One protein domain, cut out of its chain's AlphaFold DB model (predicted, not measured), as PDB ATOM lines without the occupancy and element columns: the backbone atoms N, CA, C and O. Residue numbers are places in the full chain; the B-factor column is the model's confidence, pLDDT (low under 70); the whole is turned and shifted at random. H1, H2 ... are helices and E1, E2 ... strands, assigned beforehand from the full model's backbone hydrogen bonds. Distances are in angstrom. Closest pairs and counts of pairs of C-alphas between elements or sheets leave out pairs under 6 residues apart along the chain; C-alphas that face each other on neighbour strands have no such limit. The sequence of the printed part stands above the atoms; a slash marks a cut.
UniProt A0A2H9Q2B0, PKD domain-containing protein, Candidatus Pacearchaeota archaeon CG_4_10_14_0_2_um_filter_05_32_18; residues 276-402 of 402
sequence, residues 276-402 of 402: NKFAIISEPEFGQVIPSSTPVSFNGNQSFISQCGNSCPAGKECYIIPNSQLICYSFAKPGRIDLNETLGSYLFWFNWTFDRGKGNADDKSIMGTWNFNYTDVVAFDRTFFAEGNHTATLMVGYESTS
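This is residues 276 to 402 of the 402 residues of the protein "PKD domain-containing protein" of Candidatus Pacearchaeota archaeon CG_4_10_14_0_2_um_filter_05_32_18 (UniProt A0A2H9Q2B0). With little regular structure, this is a loose set of three small antiparallel sheets with long loops. E6-E5-E8 is a wall through the middle, E1-E3-E4 lies toward one end and E2-E7 toward the other. The printed part has 127 residues, 49 in named elements, mostly strand, in the order E1 E2 E3 E4 E5 E6 H1 E7 E8. Its radius of gyration of the C-alphas is 17.2 A, its spans 52 by 39 by 22 A.

Find C-alpha 276 at (11.856, 17.193, -15.974), where E1, residues 276 to 278, begins; E2 is 295 to 299, E3 304 to 309, E4 327 to 330. E5, 346 to 354, runs 26.5 A; E6 is 366 to 369, H1 374 to 377, E7 379 to 383. E8, 392 to 400, runs 26.8 A to (6.799, 4.612, -10.879).

Look along E5: within hydrogen-bond range are N 347 and O 399 of E8, 2.8 A, and N 352 and O 366 of E6, its hairpin partner, 2.8 A. H1, too short for an O i to N i+4 pair, has its one O i to N i+3 pair within range and only grazes this sheet. C-alphas 277 of E1 and 396 of E8, their closest, are 7.2 A apart. E3 pairs staggered, with E1 at N 276 and O 306, 2.8 A, and with E4, a hairpin, at N 307 and O 329, 2.9 A. E2 and E7 have N 296 and O 382 at 2.8 A.

The printed part has no cut; the links E1 to E2, E3 to E4, E4 to E5 and E5 to E6 are long. pLDDT is under 70 at residues 337 to 339, 343 and 356 to 363.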
ATOM      1  N   ASN A 276      10.474  16.745 -15.874       97.38
ATOM      2  CA  ASN A 276      11.856  17.193 -15.974       97.38
ATOM      3  C   ASN A 276      12.744  16.383 -15.026       97.38
ATOM      4  O   ASN A 276      12.358  16.085 -13.892       97.38
ATOM      5  N   LYS A 277      13.932  16.008 -15.495       96.19
ATOM      6  CA  LYS A 277      14.899  15.161 -14.789       96.19
ATOM      7  C   LYS A 277      16.242  15.870 -14.790       96.19
ATOM      8  O   LYS A 277      16.810  16.094 -15.859       96.19
ATOM      9  N   PHE A 278      16.756  16.157 -13.602       97.56
ATOM     10  CA  PHE A 278      18.018  16.860 -13.427       97.56
ATOM     11  C   PHE A 278      19.047  15.919 -12.808       97.56
ATOM     12  O   PHE A 278      18.906  15.502 -11.657       97.56
ATOM     13  N   ALA A 279      20.060  15.568 -13.603       97.69
ATOM     14  CA  ALA A 279      21.263  14.877 -13.152       97.69
ATOM     15  C   ALA A 279      22.286  15.927 -12.710       97.69
ATOM     16  O   ALA A 279      22.835  16.643 -13.547       97.69
ATOM     17  N   ILE A 280      22.519  16.025 -11.405       97.50
ATOM     18  CA  ILE A 280      23.405  17.022 -10.803       97.50
ATOM     19  C   ILE A 280      24.522  16.293 -10.071       97.50
ATOM     20  O   ILE A 280      24.250  15.454  -9.212       97.50
ATOM     21  N   ILE A 281      25.759  16.635 -10.423       97.25
ATOM     22  CA  ILE A 281      26.982  16.205  -9.747       97.25
ATOM     23  C   ILE A 281      27.436  17.402  -8.915       97.25
ATOM     24  O   ILE A 281      27.915  18.378  -9.476       97.25
ATOM     25  N   SER A 282      27.230  17.360  -7.601       96.44
ATOM     26  CA  SER A 282      27.638  18.449  -6.707       96.44
ATOM     27  C   SER A 282      29.083  18.318  -6.229       96.44
ATOM     28  O   SER A 282      29.649  19.288  -5.745       96.44
ATOM     29  N   GLU A 283      29.659  17.117  -6.327       97.31
ATOM     30  CA  GLU A 283      31.071  16.844  -6.044       97.31
ATOM     31  C   GLU A 283      31.608  15.812  -7.050       97.31
ATOM     32  O   GLU A 283      30.871  14.867  -7.373       97.31
ATOM     33  N   PRO A 284      32.856  15.964  -7.537       96.88
ATOM     34  CA  PRO A 284      33.750  17.112  -7.322       96.88
ATOM     35  C   PRO A 284      33.243  18.383  -8.026       96.88
ATOM     36  O   PRO A 284      32.372  18.305  -8.892       96.88
ATOM     37  N   GLU A 285      33.797  19.547  -7.679       94.94
ATOM     38  CA  GLU A 285      33.509  20.781  -8.426       94.94
ATOM     39  C   GLU A 285      33.995  20.653  -9.880       94.94
ATOM     40  O   GLU A 285      34.996  19.982 -10.175       94.94
ATOM     41  N   PHE A 286      33.304  21.308 -10.815       92.44
ATOM     42  CA  PHE A 286      33.698  21.264 -12.218       92.44
ATOM     43  C   PHE A 286      35.109  21.839 -12.405       92.44
ATOM     44  O   PHE A 286      35.413  22.958 -12.002       92.44
ATOM     45  N   GLY A 287      35.990  21.057 -13.034       91.69
ATOM     46  CA  GLY A 287      37.379  21.457 -13.271       91.69
ATOM     47  C   GLY A 287      38.280  21.428 -12.031       91.69
ATOM     48  O   GLY A 287      39.422  21.885 -12.121       91.69
ATOM     49  N   GLN A 288      37.815  20.882 -10.900       94.75
ATOM     50  CA  GLN A 288      38.624  20.753  -9.690       94.75
ATOM     51  C   GLN A 288      39.925  19.983  -9.966       94.75
ATOM     52  O   GLN A 288      39.921  18.878 -10.511       94.75
ATOM     53  N   VAL A 289      41.056  20.558  -9.549       94.06
ATOM     54  CA  VAL A 289      42.363  19.894  -9.612       94.06
ATOM     55  C   VAL A 289      42.548  19.061  -8.351       94.06
ATOM     56  O   VAL A 289      42.655  19.601  -7.250       94.06
ATOM     57  N   ILE A 290      42.603  17.744  -8.521       94.06
ATOM     58  CA  ILE A 290      42.738  16.786  -7.422       94.06
ATOM     59  C   ILE A 290      44.111  16.104  -7.525       94.06
ATOM     60  O   ILE A 290      44.488  15.683  -8.622       94.06
ATOM     61  N   PRO A 291      44.888  15.986  -6.428       93.25
ATOM     62  CA  PRO A 291      46.171  15.292  -6.463       93.25
ATOM     63  C   PRO A 291      46.016  13.822  -6.864       93.25
ATOM     64  O   PRO A 291      45.087  13.141  -6.421       93.25
ATOM     65  N   SER A 292      46.964  13.318  -7.657       90.12
ATOM     66  CA  SER A 292      46.989  11.916  -8.095       90.12
ATOM     67  C   SER A 292      46.855  10.947  -6.912       90.12
ATOM     68  O   SER A 292      47.394  11.196  -5.832       90.12
ATOM     69  N   SER A 293      46.143   9.835  -7.120       86.25
ATOM     70  CA  SER A 293      45.880   8.798  -6.107       86.25
ATOM     71  C   SER A 293      45.088   9.253  -4.869       86.25
ATOM     72  O   SER A 293      44.985   8.498  -3.901       86.25
ATOM     73  N   THR A 294      44.493  10.449  -4.889       94.81
ATOM     74  CA  THR A 294      43.540  10.887  -3.857       94.81
ATOM     75  C   THR A 294      42.141  10.371  -4.207       94.81
ATOM     76  O   THR A 294      41.734  10.502  -5.366       94.81
ATOM     77  N   PRO A 295      41.389   9.782  -3.256       95.81
ATOM     78  CA  PRO A 295      39.982   9.467  -3.473       95.81
ATOM     79  C   PRO A 295      39.192  10.724  -3.857       95.81
ATOM     80  O   PRO A 295      39.308  11.761  -3.205       95.81
ATOM     81  N   VAL A 296      38.405  10.632  -4.926       96.25
ATOM     82  CA  VAL A 296      37.509  11.693  -5.393       96.25
ATOM     83  C   VAL A 296      36.102  11.383  -4.896       96.25
ATOM     84  O   VAL A 296      35.562  10.333  -5.247       96.25
ATOM     85  N   SER A 297      35.522  12.294  -4.113       97.56
ATOM     86  CA  SER A 297      34.119  12.217  -3.690       97.56
ATOM     87  C   SER A 297      33.213  12.531  -4.875       97.56
ATOM     88  O   SER A 297      33.340  13.589  -5.492       97.56
ATOM     89  N   PHE A 298      32.306  11.612  -5.192       97.38
ATOM     90  CA  PHE A 298      31.237  11.798  -6.162       97.38
ATOM     91  C   PHE A 298      29.910  11.910  -5.438       97.38
ATOM     92  O   PHE A 298      29.523  11.000  -4.705       97.38
ATOM     93  N   ASN A 299      29.184  13.000  -5.683       97.50
ATOM     94  CA  ASN A 299      27.916  13.252  -5.017       97.50
ATOM     95  C   ASN A 299      26.829  13.670  -6.013       97.50
ATOM     96  O   ASN A 299      26.825  14.775  -6.547       97.50
ATOM     97  N   GLY A 300      25.891  12.759  -6.258       96.69
ATOM     98  CA  GLY A 300      24.704  12.955  -7.080       96.69
ATOM     99  C   GLY A 300      23.463  13.365  -6.286       96.69
ATOM    100  O   GLY A 300      22.369  13.410  -6.854       96.69
ATOM    101  N   ASN A 301      23.580  13.618  -4.975       95.75
ATOM    102  CA  ASN A 301      22.425  13.761  -4.085       95.75
ATOM    103  C   ASN A 301      21.518  14.939  -4.452       95.75
ATOM    104  O   ASN A 301      20.346  14.935  -4.079       95.75
ATOM    105  N   GLN A 302      22.027  15.938  -5.173       96.19
ATOM    106  CA  GLN A 302      21.247  17.098  -5.586       96.19
ATOM    107  C   GLN A 302      20.346  16.791  -6.781       96.19
ATOM    108  O   GLN A 302      19.423  17.554  -7.034       96.19
ATOM    109  N   SER A 303      20.547  15.656  -7.458       96.81
ATOM    110  CA  SER A 303      19.691  15.210  -8.556       96.81
ATOM    111  C   SER A 303      18.235  15.065  -8.112       96.81
ATOM    112  O   SER A 303      17.942  14.611  -6.999       96.81
ATOM    113  N   PHE A 304      17.304  15.436  -8.988       96.12
ATOM    114  CA  PHE A 304      15.877  15.394  -8.684       96.12
ATOM    115  C   PHE A 304      15.012  15.300  -9.942       96.12
ATOM    116  O   PHE A 304      15.475  15.427 -11.077       96.12
ATOM    117  N   ILE A 305      13.720  15.075  -9.712       95.50
ATOM    118  CA  ILE A 305      12.680  15.067 -10.736       95.50
ATOM    119  C   ILE A 305      11.687  16.164 -10.381       95.50
ATOM    120  O   ILE A 305      11.333  16.336  -9.211       95.50
ATOM    121  N   SER A 306      11.196  16.875 -11.384       96.56
ATOM    122  CA  SER A 306      10.083  17.807 -11.231       96.56
ATOM    123  C   SER A 306       9.024  17.575 -12.297       96.56
ATOM    124  O   SER A 306       9.290  17.025 -13.364       96.56
ATOM    125  N   GLN A 307       7.797  17.972 -11.991       97.12
ATOM    126  CA  GLN A 307       6.693  18.000 -12.939       97.12
ATOM    127  C   GLN A 307       6.255  19.446 -13.105       97.12
ATOM    128  O   GLN A 307       6.001  20.141 -12.122       97.12
ATOM    129  N   CYS A 308       6.135  19.872 -14.354       98.25
ATOM    130  CA  CYS A 308       5.795  21.230 -14.728       98.25
ATOM    131  C   CYS A 308       4.549  21.269 -15.615       98.25
ATOM    132  O   CYS A 308       4.300  20.350 -16.402       98.25
ATOM    133  N   GLY A 309       3.769  22.338 -15.481       98.00
ATOM    134  CA  GLY A 309       2.549  22.583 -16.245       98.00
ATOM    135  C   GLY A 309       2.050  24.019 -16.105       98.00
ATOM    136  O   GLY A 309       2.747  24.883 -15.581       98.00
ATOM    137  N   ASN A 310       0.814  24.265 -16.542       97.25
ATOM    138  CA  ASN A 310       0.183  25.592 -16.477       97.25
ATOM    139  C   ASN A 310      -0.561  25.850 -15.151       97.25
ATOM    140  O   ASN A 310      -1.157  26.907 -14.965       97.25
ATOM    141  N   SER A 311      -0.588  24.872 -14.242       97.44
ATOM    142  CA  SER A 311      -1.316  24.952 -12.972       97.44
ATOM    143  C   SER A 311      -0.649  24.096 -11.903       97.44
ATOM    144  O   SER A 311      -0.197  22.990 -12.198       97.44
ATOM    145  N   CYS A 312      -0.662  24.567 -10.656       97.62
ATOM    146  CA  CYS A 312      -0.192  23.796  -9.509       97.62
ATOM    147  C   CYS A 312      -1.233  22.741  -9.088       97.62
ATOM    148  O   CYS A 312      -2.376  23.115  -8.807       97.62
ATOM    149  N   PRO A 313      -0.888  21.441  -9.013       95.88
ATOM    150  CA  PRO A 313      -1.800  20.431  -8.483       95.88
ATOM    151  C   PRO A 313      -2.138  20.667  -7.004       95.88
ATOM    152  O   PRO A 313      -1.302  21.127  -6.227       95.88
ATOM    153  N   ALA A 314      -3.357  20.303  -6.592       96.69
ATOM    154  CA  ALA A 314      -3.787  20.437  -5.201       96.69
ATOM    155  C   ALA A 314      -2.879  19.632  -4.250       96.69
ATOM    156  O   ALA A 314      -2.561  18.471  -4.511       96.69
ATOM    157  N   GLY A 315      -2.477  20.253  -3.137       94.19
ATOM    158  CA  GLY A 315      -1.614  19.625  -2.129       94.19
ATOM    159  C   GLY A 315      -0.134  19.517  -2.517       94.19
ATOM    160  O   GLY A 315       0.593  18.752  -1.885       94.19
ATOM    161  N   LYS A 316       0.323  20.239  -3.550       95.62
ATOM    162  CA  LYS A 316       1.745  20.351  -3.912       95.62
ATOM    163  C   LYS A 316       2.287  21.745  -3.602       95.62
ATOM    164  O   LYS A 316       1.587  22.740  -3.764       95.62
ATOM    165  N   GLU A 317       3.550  21.798  -3.189       96.75
ATOM    166  CA  GLU A 317       4.314  23.040  -3.078       96.75
ATOM    167  C   GLU A 317       4.942  23.349  -4.438       96.75
ATOM    168  O   GLU A 317       5.893  22.690  -4.863       96.75
ATOM    169  N   CYS A 318       4.359  24.311  -5.151       97.69
ATOM    170  CA  CYS A 318       4.818  24.688  -6.482       97.69
ATOM    171  C   CYS A 318       5.665  25.961  -6.473       97.69
ATOM    172  O   CYS A 318       5.484  26.846  -5.637       97.69
ATOM    173  N   TYR A 319       6.530  26.080  -7.473       98.06
ATOM    174  CA  TYR A 319       7.328  27.259  -7.784       98.06
ATOM    175  C   TYR A 319       7.146  27.652  -9.254       98.06
ATOM    176  O   TYR A 319       6.798  26.826 -10.099       98.06
ATOM    177  N   ILE A 320       7.349  28.934  -9.556       97.75
ATOM    178  CA  ILE A 320       7.214  29.490 -10.909       97.75
ATOM    179  C   ILE A 320       8.611  29.657 -11.502       97.75
ATOM    180  O   ILE A 320       9.490  30.218 -10.845       97.75
ATOM    181  N   ILE A 321       8.817  29.204 -12.740       98.06
ATOM    182  CA  ILE A 321      10.074  29.451 -13.456       98.06
ATOM    183  C   ILE A 321      10.081  30.902 -13.971       98.06
ATOM    184  O   ILE A 321       9.138  31.283 -14.680       98.06
ATOM    185  N   PRO A 322      11.104  31.722 -13.644       97.19
ATOM    186  CA  PRO A 322      11.163  33.128 -14.040       97.19
ATOM    187  C   PRO A 322      10.960  33.346 -15.541       97.19
ATOM    188  O   PRO A 322      11.405  32.552 -16.365       97.19
ATOM    189  N   ASN A 323      10.304  34.455 -15.898       96.06
ATOM    190  CA  ASN A 323      10.016  34.839 -17.288       96.06
ATOM    191  C   ASN A 323       9.224  33.788 -18.094       96.06
ATOM    192  O   ASN A 323       9.278  33.779 -19.323       96.06
ATOM    193  N   SER A 324       8.463  32.925 -17.419       96.25
ATOM    194  CA  SER A 324       7.622  31.911 -18.054       96.25
ATOM    195  C   SER A 324       6.259  31.784 -17.362       96.25
ATOM    196  O   SER A 324       6.045  32.307 -16.269       96.25
ATOM    197  N   GLN A 325       5.333  31.057 -17.993       96.75
ATOM    198  CA  GLN A 325       4.067  30.628 -17.377       96.75
ATOM    199  C   GLN A 325       4.176  29.251 -16.702       96.75
ATOM    200  O   GLN A 325       3.170  28.685 -16.280       96.75
ATOM    201  N   LEU A 326       5.384  28.685 -16.642       97.75
ATOM    202  CA  LEU A 326       5.598  27.321 -16.201       97.75
ATOM    203  C   LEU A 326       5.592  27.248 -14.671       97.75
ATOM    204  O   LEU A 326       6.409  27.878 -13.994       97.75
ATOM    205  N   ILE A 327       4.662  26.458 -14.139       98.38
ATOM    206  CA  ILE A 327       4.513  26.173 -12.714       98.38
ATOM    207  C   ILE A 327       4.970  24.737 -12.482       98.38
ATOM    208  O   ILE A 327       4.423  23.801 -13.069       98.38
ATOM    209  N   CYS A 328       5.972  24.566 -11.629       98.31
ATOM    210  CA  CYS A 328       6.626  23.294 -11.367       98.31
ATOM    211  C   CYS A 328       6.482  22.888  -9.903       98.31
ATOM    212  O   CYS A 328       6.363  23.737  -9.025       98.31
ATOM    213  N   TYR A 329       6.540  21.591  -9.627       97.19
ATOM    214  CA  TYR A 329       6.792  21.062  -8.290       97.19
ATOM    215  C   TYR A 329       7.809  19.928  -8.383       97.19
ATOM    216  O   TYR A 329       7.841  19.177  -9.362       97.19
ATOM    217  N   SER A 330       8.645  19.794  -7.359       95.44
ATOM    218  CA  SER A 330       9.628  18.714  -7.286       95.44
ATOM    219  C   SER A 330       9.018  17.496  -6.598       95.44
ATOM    220  O   SER A 330       8.249  17.621  -5.642       95.44
ATOM    221  N   PHE A 331       9.341  16.302  -7.086       92.06
ATOM    222  CA  PHE A 331       8.979  15.078  -6.381       92.06
ATOM    223  C   PHE A 331       9.812  14.971  -5.101       92.06
ATOM    224  O   PHE A 331      11.009  15.263  -5.101       92.06
ATOM    225  N   ALA A 332       9.173  14.567  -4.000       89.31
ATOM    226  CA  ALA A 332       9.884  14.292  -2.760       89.31
ATOM    227  C   ALA A 332      10.851  13.126  -2.985       89.31
ATOM    228  O   ALA A 332      10.437  12.089  -3.505       89.31
ATOM    229  N   LYS A 333      12.117  13.293  -2.585       84.75
ATOM    230  CA  LYS A 333      13.124  12.231  -2.700       84.75
ATOM    231  C   LYS A 333      12.627  10.976  -1.974       84.75
ATOM    232  O   LYS A 333      12.041  11.099  -0.897       84.75
ATOM    233  N   PRO A 334      12.808   9.785  -2.561       79.19
ATOM    234  CA  PRO A 334      12.277   8.576  -1.971       79.19
ATOM    235  C   PRO A 334      13.071   8.247  -0.699       79.19
ATOM    236  O   PRO A 334      14.283   8.463  -0.645       79.19
ATOM    237  N   GLY A 335      12.378   7.752   0.328       77.06
ATOM    238  CA  GLY A 335      13.000   7.467   1.614       77.06
ATOM    239  C   GLY A 335      14.095   6.402   1.517       77.06
ATOM    240  O   GLY A 335      13.983   5.439   0.755       77.06
ATOM    241  N   ARG A 336      15.165   6.559   2.284       77.00
ATOM    242  CA  ARG A 336      16.264   5.596   2.385       77.00
ATOM    243  C   ARG A 336      15.845   4.347   3.165       77.00
ATOM    244  O   ARG A 336      15.494   4.430   4.342       77.00
ATOM    245  N   ILE A 337      15.905   3.174   2.525       67.38
ATOM    246  CA  ILE A 337      15.546   1.894   3.170       67.38
ATOM    247  C   ILE A 337      16.542   1.566   4.278       67.38
ATOM    248  O   ILE A 337      16.153   1.089   5.340       67.38
ATOM    249  N   ASP A 338      17.819   1.879   4.062       67.69
ATOM    250  CA  ASP A 338      18.875   1.714   5.058       67.69
ATOM    251  C   ASP A 338      18.703   2.632   6.283       67.69
ATOM    252  O   ASP A 338      19.331   2.404   7.315       67.69
ATOM    253  N   LEU A 339      17.796   3.613   6.205       69.31
ATOM    254  CA  LEU A 339      17.367   4.465   7.315       69.31
ATOM    255  C   LEU A 339      15.944   4.140   7.821       69.31
ATOM    256  O   LEU A 339      15.405   4.889   8.634       69.31
ATOM    257  N   ASN A 340      15.336   3.025   7.388       70.56
ATOM    258  CA  ASN A 340      13.946   2.638   7.690       70.56
ATOM    259  C   ASN A 340      12.888   3.688   7.283       70.56
ATOM    260  O   ASN A 340      11.830   3.794   7.910       70.56
ATOM    261  N   GLU A 341      13.145   4.468   6.236       78.00
ATOM    262  CA  GLU A 341      12.191   5.459   5.736       78.00
ATOM    263  C   GLU A 341      11.147   4.819   4.803       78.00
ATOM    264  O   GLU A 341      11.377   3.784   4.173       78.00
ATOM    265  N   THR A 342       9.965   5.436   4.696       70.00
ATOM    266  CA  THR A 342       8.914   4.953   3.789       70.00
ATOM    267  C   THR A 342       9.348   5.138   2.335       70.00
ATOM    268  O   THR A 342       9.749   6.233   1.934       70.00
ATOM    269  N   LEU A 343       9.242   4.074   1.532       65.56
ATOM    270  CA  LEU A 343       9.480   4.149   0.092       65.56
ATOM    271  C   LEU A 343       8.594   5.235  -0.526       65.56
ATOM    272  O   LEU A 343       7.392   5.304  -0.267       65.56
ATOM    273  N   GLY A 344       9.211   6.095  -1.336       71.50
ATOM    274  CA  GLY A 344       8.487   7.098  -2.106       71.50
ATOM    275  C   GLY A 344       7.591   6.466  -3.178       71.50
ATOM    276  O   GLY A 344       7.589   5.259  -3.404       71.50
ATOM    277  N   SER A 345       6.857   7.312  -3.900       77.44
ATOM    278  CA  SER A 345       5.977   6.904  -5.014       77.44
ATOM    279  C   SER A 345       6.719   6.529  -6.310       77.44
ATOM    280  O   SER A 345       6.097   6.306  -7.351       77.44
ATOM    281  N   TYR A 346       8.053   6.507  -6.272       84.62
ATOM    282  CA  TYR A 346       8.907   6.183  -7.406       84.62
ATOM    283  C   TYR A 346      10.277   5.678  -6.940       84.62
ATOM    284  O   TYR A 346      10.744   6.016  -5.849       84.62
ATOM    285  N   LEU A 347      10.931   4.900  -7.799       88.62
ATOM    286  CA  LEU A 347      12.341   4.543  -7.701       88.62
ATOM    287  C   LEU A 347      13.159   5.560  -8.487       88.62
ATOM    288  O   LEU A 347      12.857   5.838  -9.647       88.62
ATOM    289  N   PHE A 348      14.205   6.099  -7.865       93.00
ATOM    290  CA  PHE A 348      15.146   7.007  -8.515       93.00
ATOM    291  C   PHE A 348      16.477   6.292  -8.721       93.00
ATOM    292  O   PHE A 348      17.102   5.868  -7.746       93.00
ATOM    293  N   TRP A 349      16.889   6.113  -9.973       95.00
ATOM    294  CA  TRP A 349      18.095   5.365 -10.316       95.00
ATOM    295  C   TRP A 349      19.182   6.253 -10.915       95.00
ATOM    296  O   TRP A 349      18.904   7.252 -11.576       95.00
ATOM    297  N   PHE A 350      20.424   5.853 -10.657       96.75
ATOM    298  CA  PHE A 350      21.656   6.539 -11.024       96.75
ATOM    299  C   PHE A 350      22.478   5.605 -11.899       96.75
ATOM    300  O   PHE A 350      22.543   4.403 -11.634       96.75
ATOM    301  N   ASN A 351      23.101   6.155 -12.932       96.50
ATOM    302  CA  ASN A 351      24.059   5.462 -13.777       96.50
ATOM    303  C   ASN A 351      25.243   6.391 -14.044       96.50
ATOM    304  O   ASN A 351      25.129   7.360 -14.798       96.50
ATOM    305  N   TRP A 352      26.367   6.086 -13.413       95.31
ATOM    306  CA  TRP A 352      27.625   6.790 -13.591       95.31
ATOM    307  C   TRP A 352      28.473   6.103 -14.645       95.31
ATOM    308  O   TRP A 352      28.648   4.886 -14.600       95.31
ATOM    309  N   THR A 353      29.075   6.877 -15.539       93.62
ATOM    310  CA  THR A 353      30.146   6.411 -16.427       93.62
ATOM    311  C   THR A 353      31.371   7.296 -16.274       93.62
ATOM    312  O   THR A 353      31.232   8.508 -16.135       93.62
ATOM    313  N   PHE A 354      32.556   6.697 -16.346       91.06
ATOM    314  CA  PHE A 354      33.836   7.379 -16.175       91.06
ATOM    315  C   PHE A 354      34.699   7.157 -17.410       91.06
ATOM    316  O   PHE A 354      34.677   6.059 -17.959       91.06
ATOM    317  N   ASP A 355      35.406   8.197 -17.858       85.19
ATOM    318  CA  ASP A 355      36.401   8.155 -18.947       85.19
ATOM    319  C   ASP A 355      35.943   7.494 -20.257       85.19
ATOM    320  O   ASP A 355      36.760   7.052 -21.069       85.19
ATOM    321  N   ARG A 356      34.625   7.485 -20.489       67.31
ATOM    322  CA  ARG A 356      33.965   6.728 -21.553       67.31
ATOM    323  C   ARG A 356      34.685   6.883 -22.896       67.31
ATOM    324  O   ARG A 356      34.721   7.972 -23.467       67.31
ATOM    325  N   GLY A 357      35.184   5.768 -23.432       57.94
ATOM    326  CA  GLY A 357      35.809   5.718 -24.759       57.94
ATOM    327  C   GLY A 357      37.332   5.846 -24.757       57.94
ATOM    328  O   GLY A 357      37.931   5.815 -25.832       57.94
ATOM    329  N   LYS A 358      37.972   5.933 -23.584       66.06
ATOM    330  CA  LYS A 358      39.436   5.848 -23.467       66.06
ATOM    331  C   LYS A 358      39.954   4.410 -23.385       66.06
ATOM    332  O   LYS A 358      41.160   4.206 -23.487       66.06
ATOM    333  N   GLY A 359      39.070   3.414 -23.256       58.84
ATOM    334  CA  GLY A 359      39.453   1.997 -23.238       58.84
ATOM    335  C   GLY A 359      40.219   1.593 -21.976       58.84
ATOM    336  O   GLY A 359      40.913   0.576 -21.976       58.84
ATOM    337  N   ASN A 360      40.105   2.386 -20.911       62.88
ATOM    338  CA  ASN A 360      40.719   2.076 -19.632       62.88
ATOM    339  C   ASN A 360      39.935   0.947 -18.947       62.88
ATOM    340  O   ASN A 360      38.721   0.818 -19.112       62.88
ATOM    341  N   ALA A 361      40.617   0.143 -18.124       58.75
ATOM    342  CA  ALA A 361      39.979  -0.904 -17.312       58.75
ATOM    343  C   ALA A 361      38.894  -0.358 -16.351       58.75
ATOM    344  O   ALA A 361      38.076  -1.120 -15.829       58.75
ATOM    345  N   ASP A 362      38.881   0.964 -16.173       61.78
ATOM    346  CA  ASP A 362      38.007   1.734 -15.302       61.78
ATOM    347  C   ASP A 362      36.724   2.256 -15.986       61.78
ATOM    348  O   ASP A 362      35.891   2.845 -15.299       61.78
ATOM    349  N   ASP A 363      36.471   1.956 -17.270       67.44
ATOM    350  CA  ASP A 363      35.238   2.326 -18.013       67.44
ATOM    351  C   ASP A 363      33.943   1.651 -17.469       67.44
ATOM    352  O   ASP A 363      32.891   1.647 -18.115       67.44
ATOM    353  N   LYS A 364      33.980   1.048 -16.274       77.88
ATOM    354  CA  LYS A 364      32.819   0.400 -15.658       77.88
ATOM    355  C   LYS A 364      31.776   1.432 -15.241       77.88
ATOM    356  O   LYS A 364      32.057   2.345 -14.462       77.88
ATOM    357  N   SER A 365      30.557   1.214 -15.729       88.31
ATOM    358  CA  SER A 365      29.365   1.899 -15.244       88.31
ATOM    359  C   SER A 365      29.051   1.462 -13.814       88.31
ATOM    360  O   SER A 365      29.128   0.271 -13.496       88.31
ATOM    361  N   ILE A 366      28.705   2.424 -12.961       92.50
ATOM    362  CA  ILE A 366      28.136   2.171 -11.636       92.50
ATOM    363  C   ILE A 366      26.652   2.511 -11.721       92.50
ATOM    364  O   ILE A 366      26.293   3.662 -11.965       92.50
ATOM    365  N   MET A 367      25.793   1.509 -11.537       93.31
ATOM    366  CA  MET A 367      24.344   1.668 -11.610       93.31
ATOM    367  C   MET A 367      23.678   1.174 -10.332       93.31
ATOM    368  O   MET A 367      24.048   0.137  -9.785       93.31
ATOM    369  N   GLY A 368      22.659   1.895  -9.881       92.00
ATOM    370  CA  GLY A 368      21.832   1.485  -8.754       92.00
ATOM    371  C   GLY A 368      20.723   2.484  -8.489       92.00
ATOM    372  O   GLY A 368      20.397   3.311  -9.337       92.00
ATOM    373  N   THR A 369      20.135   2.412  -7.302       89.50
ATOM    374  CA  THR A 369      19.022   3.283  -6.916       89.50
ATOM    375  C   THR A 369      19.319   4.026  -5.625       89.50
ATOM    376  O   THR A 369      20.079   3.546  -4.781       89.50
ATOM    377  N   TRP A 370      18.652   5.167  -5.461       88.62
ATOM    378  CA  TRP A 370      18.697   5.983  -4.252       88.62
ATOM    379  C   TRP A 370      18.358   5.180  -2.990       88.62
ATOM    380  O   TRP A 370      18.985   5.348  -1.951       88.62
ATOM    381  N   ASN A 371      17.356   4.307  -3.090       85.31
ATOM    382  CA  ASN A 371      16.778   3.592  -1.958       85.31
ATOM    383  C   ASN A 371      17.624   2.416  -1.469       85.31
ATOM    384  O   ASN A 371      17.617   2.139  -0.272       85.31
ATOM    385  N   PHE A 372      18.287   1.708  -2.389       84.31
ATOM    386  CA  PHE A 372      18.949   0.437  -2.087       84.31
ATOM    387  C   PHE A 372      20.464   0.583  -1.891       84.31
ATOM    388  O   PHE A 372      21.016  -0.080  -1.019       84.31
ATOM    389  N   ASN A 373      21.134   1.457  -2.656       88.44
ATOM    390  CA  ASN A 373      22.602   1.488  -2.732       88.44
ATOM    391  C   ASN A 373      23.157   2.919  -2.602       88.44
ATOM    392  O   ASN A 373      24.041   3.322  -3.357       88.44
ATOM    393  N   TYR A 374      22.621   3.721  -1.675       90.06
ATOM    394  CA  TYR A 374      22.944   5.152  -1.575       90.06
ATOM    395  C   TYR A 374      24.458   5.434  -1.548       90.06
ATOM    396  O   TYR A 374      24.942   6.261  -2.319       90.06
ATOM    397  N   THR A 375      25.204   4.721  -0.700       91.62
ATOM    398  CA  THR A 375      26.658   4.898  -0.520       91.62
ATOM    399  C   THR A 375      27.500   4.386  -1.680       91.62
ATOM    400  O   THR A 375      28.700   4.624  -1.700       91.62
ATOM    401  N   ASP A 376      26.891   3.672  -2.626       91.31
ATOM    402  CA  ASP A 376      27.600   3.117  -3.778       91.31
ATOM    403  C   ASP A 376      27.262   3.870  -5.067       91.31
ATOM    404  O   ASP A 376      28.022   3.796  -6.029       91.31
ATOM    405  N   VAL A 377      26.113   4.564  -5.126       93.19
ATOM    406  CA  VAL A 377      25.622   5.178  -6.376       93.19
ATOM    407  C   VAL A 377      25.154   6.623  -6.261       93.19
ATOM    408  O   VAL A 377      25.029   7.287  -7.287       93.19
ATOM    409  N   VAL A 378      24.874   7.127  -5.057       93.94
ATOM    410  CA  VAL A 378      24.480   8.531  -4.851       93.94
ATOM    411  C   VAL A 378      25.645   9.333  -4.297       93.94
ATOM    412  O   VAL A 378      25.928  10.400  -4.828       93.94
ATOM    413  N   ALA A 379      26.311   8.832  -3.259       96.38
ATOM    414  CA  ALA A 379      27.472   9.476  -2.658       96.38
ATOM    415  C   ALA A 379      28.546   8.426  -2.363       96.38
ATOM    416  O   ALA A 379      28.332   7.583  -1.493       96.38
ATOM    417  N   PHE A 380      29.655   8.458  -3.097       96.56
ATOM    418  CA  PHE A 380      30.721   7.458  -3.009       96.56
ATOM    419  C   PHE A 380      32.077   8.051  -3.383       96.56
ATOM    420  O   PHE A 380      32.153   9.025  -4.126       96.56
ATOM    421  N   ASP A 381      33.149   7.405  -2.931       96.19
ATOM    422  CA  ASP A 381      34.511   7.766  -3.312       96.19
ATOM    423  C   ASP A 381      35.022   6.876  -4.446       96.19
ATOM    424  O   ASP A 381      34.769   5.667  -4.491       96.19
ATOM    425  N   ARG A 382      35.815   7.457  -5.348       93.50
ATOM    426  CA  ARG A 382      36.539   6.712  -6.381       93.50
ATOM    427  C   ARG A 382      37.937   7.278  -6.590       93.50
ATOM    428  O   ARG A 382      38.113   8.479  -6.751       93.50
ATOM    429  N   THR A 383      38.937   6.406  -6.642       90.94
ATOM    430  CA  THR A 383      40.332   6.799  -6.894       90.94
ATOM    431  C   THR A 383      40.683   6.628  -8.369       90.94
ATOM    432  O   THR A 383      40.415   5.577  -8.952       90.94
ATOM    433  N   PHE A 384      41.327   7.641  -8.951       88.81
ATOM    434  CA  PHE A 384      41.934   7.570 -10.281       88.81
ATOM    435  C   PHE A 384      43.451   7.433 -10.130       88.81
ATOM    436  O   PHE A 384      44.088   8.217  -9.424       88.81
ATOM    437  N   PHE A 385      44.027   6.413 -10.769       85.88
ATOM    438  CA  PHE A 385      45.468   6.127 -10.697       85.88
ATOM    439  C   PHE A 385      46.252   6.675 -11.892       85.88
ATOM    440  O   PHE A 385      47.471   6.812 -11.817       85.88
ATOM    441  N   ALA A 386      45.567   6.965 -12.998       86.88
ATOM    442  CA  ALA A 386      46.168   7.635 -14.139       86.88
ATOM    443  C   ALA A 386      46.156   9.151 -13.912       86.88
ATOM    444  O   ALA A 386      45.205   9.692 -13.361       86.88
ATOM    445  N   GLU A 387      47.212   9.832 -14.346       88.31
ATOM    446  CA  GLU A 387      47.241  11.291 -14.365       88.31
ATOM    447  C   GLU A 387      46.537  11.822 -15.620       88.31
ATOM    448  O   GLU A 387      46.644  11.241 -16.705       88.31
ATOM    449  N   GLY A 388      45.859  12.962 -15.488       89.69
ATOM    450  CA  GLY A 388      45.268  13.695 -16.605       89.69
ATOM    451  C   GLY A 388      43.823  14.118 -16.362       89.69
ATOM    452  O   GLY A 388      43.326  14.120 -15.240       89.69
ATOM    453  N   ASN A 389      43.149  14.506 -17.445       90.19
ATOM    454  CA  ASN A 389      41.755  14.934 -17.386       90.19
ATOM    455  C   ASN A 389      40.836  13.715 -17.361       90.19
ATOM    456  O   ASN A 389      40.796  12.959 -18.339       90.19
ATOM    457  N   HIS A 390      40.059  13.585 -16.292       90.62
ATOM    458  CA  HIS A 390      39.023  12.571 -16.152       90.62
ATOM    459  C   HIS A 390      37.639  13.168 -16.384       90.62
ATOM    460  O   HIS A 390      37.408  14.355 -16.153       90.62
ATOM    461  N   THR A 391      36.711  12.348 -16.865       91.50
ATOM    462  CA  THR A 391      35.315  12.764 -17.048       91.50
ATOM    463  C   THR A 391      34.401  11.794 -16.328       91.50
ATOM    464  O   THR A 391      34.484  10.590 -16.560       91.50
ATOM    465  N   ALA A 392      33.511  12.322 -15.492       93.69
ATOM    466  CA  ALA A 392      32.385  11.589 -14.938       93.69
ATOM    467  C   ALA A 392      31.097  12.072 -15.610       93.69
ATOM    468  O   ALA A 392      30.899  13.267 -15.826       93.69
ATOM    469  N   THR A 393      30.222  11.141 -15.955       93.94
ATOM    470  CA  THR A 393      28.898  11.435 -16.503       93.94
ATOM    471  C   THR A 393      27.871  10.733 -15.645       93.94
ATOM    472  O   THR A 393      27.954   9.520 -15.463       93.94
ATOM    473  N   LEU A 394      26.899  11.491 -15.150       95.94
ATOM    474  CA  LEU A 394      25.758  10.964 -14.425       95.94
ATOM    475  C   LEU A 394      24.525  10.991 -15.326       95.94
ATOM    476  O   LEU A 394      24.137  12.032 -15.851       95.94
ATOM    477  N   MET A 395      23.880   9.841 -15.454       95.81
ATOM    478  CA  MET A 395      22.527   9.726 -15.973       95.81
ATOM    479  C   MET A 395      21.591   9.351 -14.831       95.81
ATOM    480  O   MET A 395      21.892   8.449 -14.049       95.81
ATOM    481  N   VAL A 396      20.438  10.011 -14.764       96.25
ATOM    482  CA  VAL A 396      19.382   9.665 -13.809       96.25
ATOM    483  C   VAL A 396      18.118   9.251 -14.536       96.25
ATOM    484  O   VAL A 396      17.806   9.741 -15.627       96.25
ATOM    485  N   GLY A 397      17.353   8.374 -13.908       94.25
ATOM    486  CA  GLY A 397      16.025   8.032 -14.378       94.25
ATOM    487  C   GLY A 397      15.115   7.613 -13.245       94.25
ATOM    488  O   GLY A 397      15.496   7.613 -12.075       94.25
ATOM    489  N   TYR A 398      13.874   7.319 -13.607       93.31
ATOM    490  CA  TYR A 398      12.824   7.063 -12.642       93.31
ATOM    491  C   TYR A 398      11.916   5.936 -13.104       93.31
ATOM    492  O   TYR A 398      11.743   5.725 -14.305       93.31
ATOM    493  N   GLU A 399      11.326   5.251 -12.137       91.81
ATOM    494  CA  GLU A 399      10.309   4.229 -12.351       91.81
ATOM    495  C   GLU A 399       9.188   4.446 -11.335       91.81
ATOM    496  O   GLU A 399       9.449   4.628 -10.147       91.81
ATOM    497  N   SER A 400       7.938   4.496 -11.792       85.44
ATOM    498  CA  SER A 400       6.799   4.612 -10.879       85.44
ATOM    499  C   SER A 400       6.553   3.269 -10.196       85.44
ATOM    500  O   SER A 400       6.601   2.233 -10.849       85.44
ATOM    501  N   THR A 401       6.279   3.288  -8.892       80.56
ATOM    502  CA  THR A 401       6.025   2.080  -8.088       80.56
ATOM    503  C   THR A 401       4.536   1.734  -7.963       80.56
ATOM    504  O   THR A 401       4.165   0.969  -7.075       80.56
ATOM    505  N   SER A 402       3.687   2.325  -8.815       71.38
ATOM    506  CA  SER A 402       2.220   2.202  -8.779       71.38
ATOM    507  C   SER A 402       1.692   0.829  -9.165       71.38
ATOM    508  O   SER A 402       2.161   0.326 -10.214       71.38
TER     509      SER A 402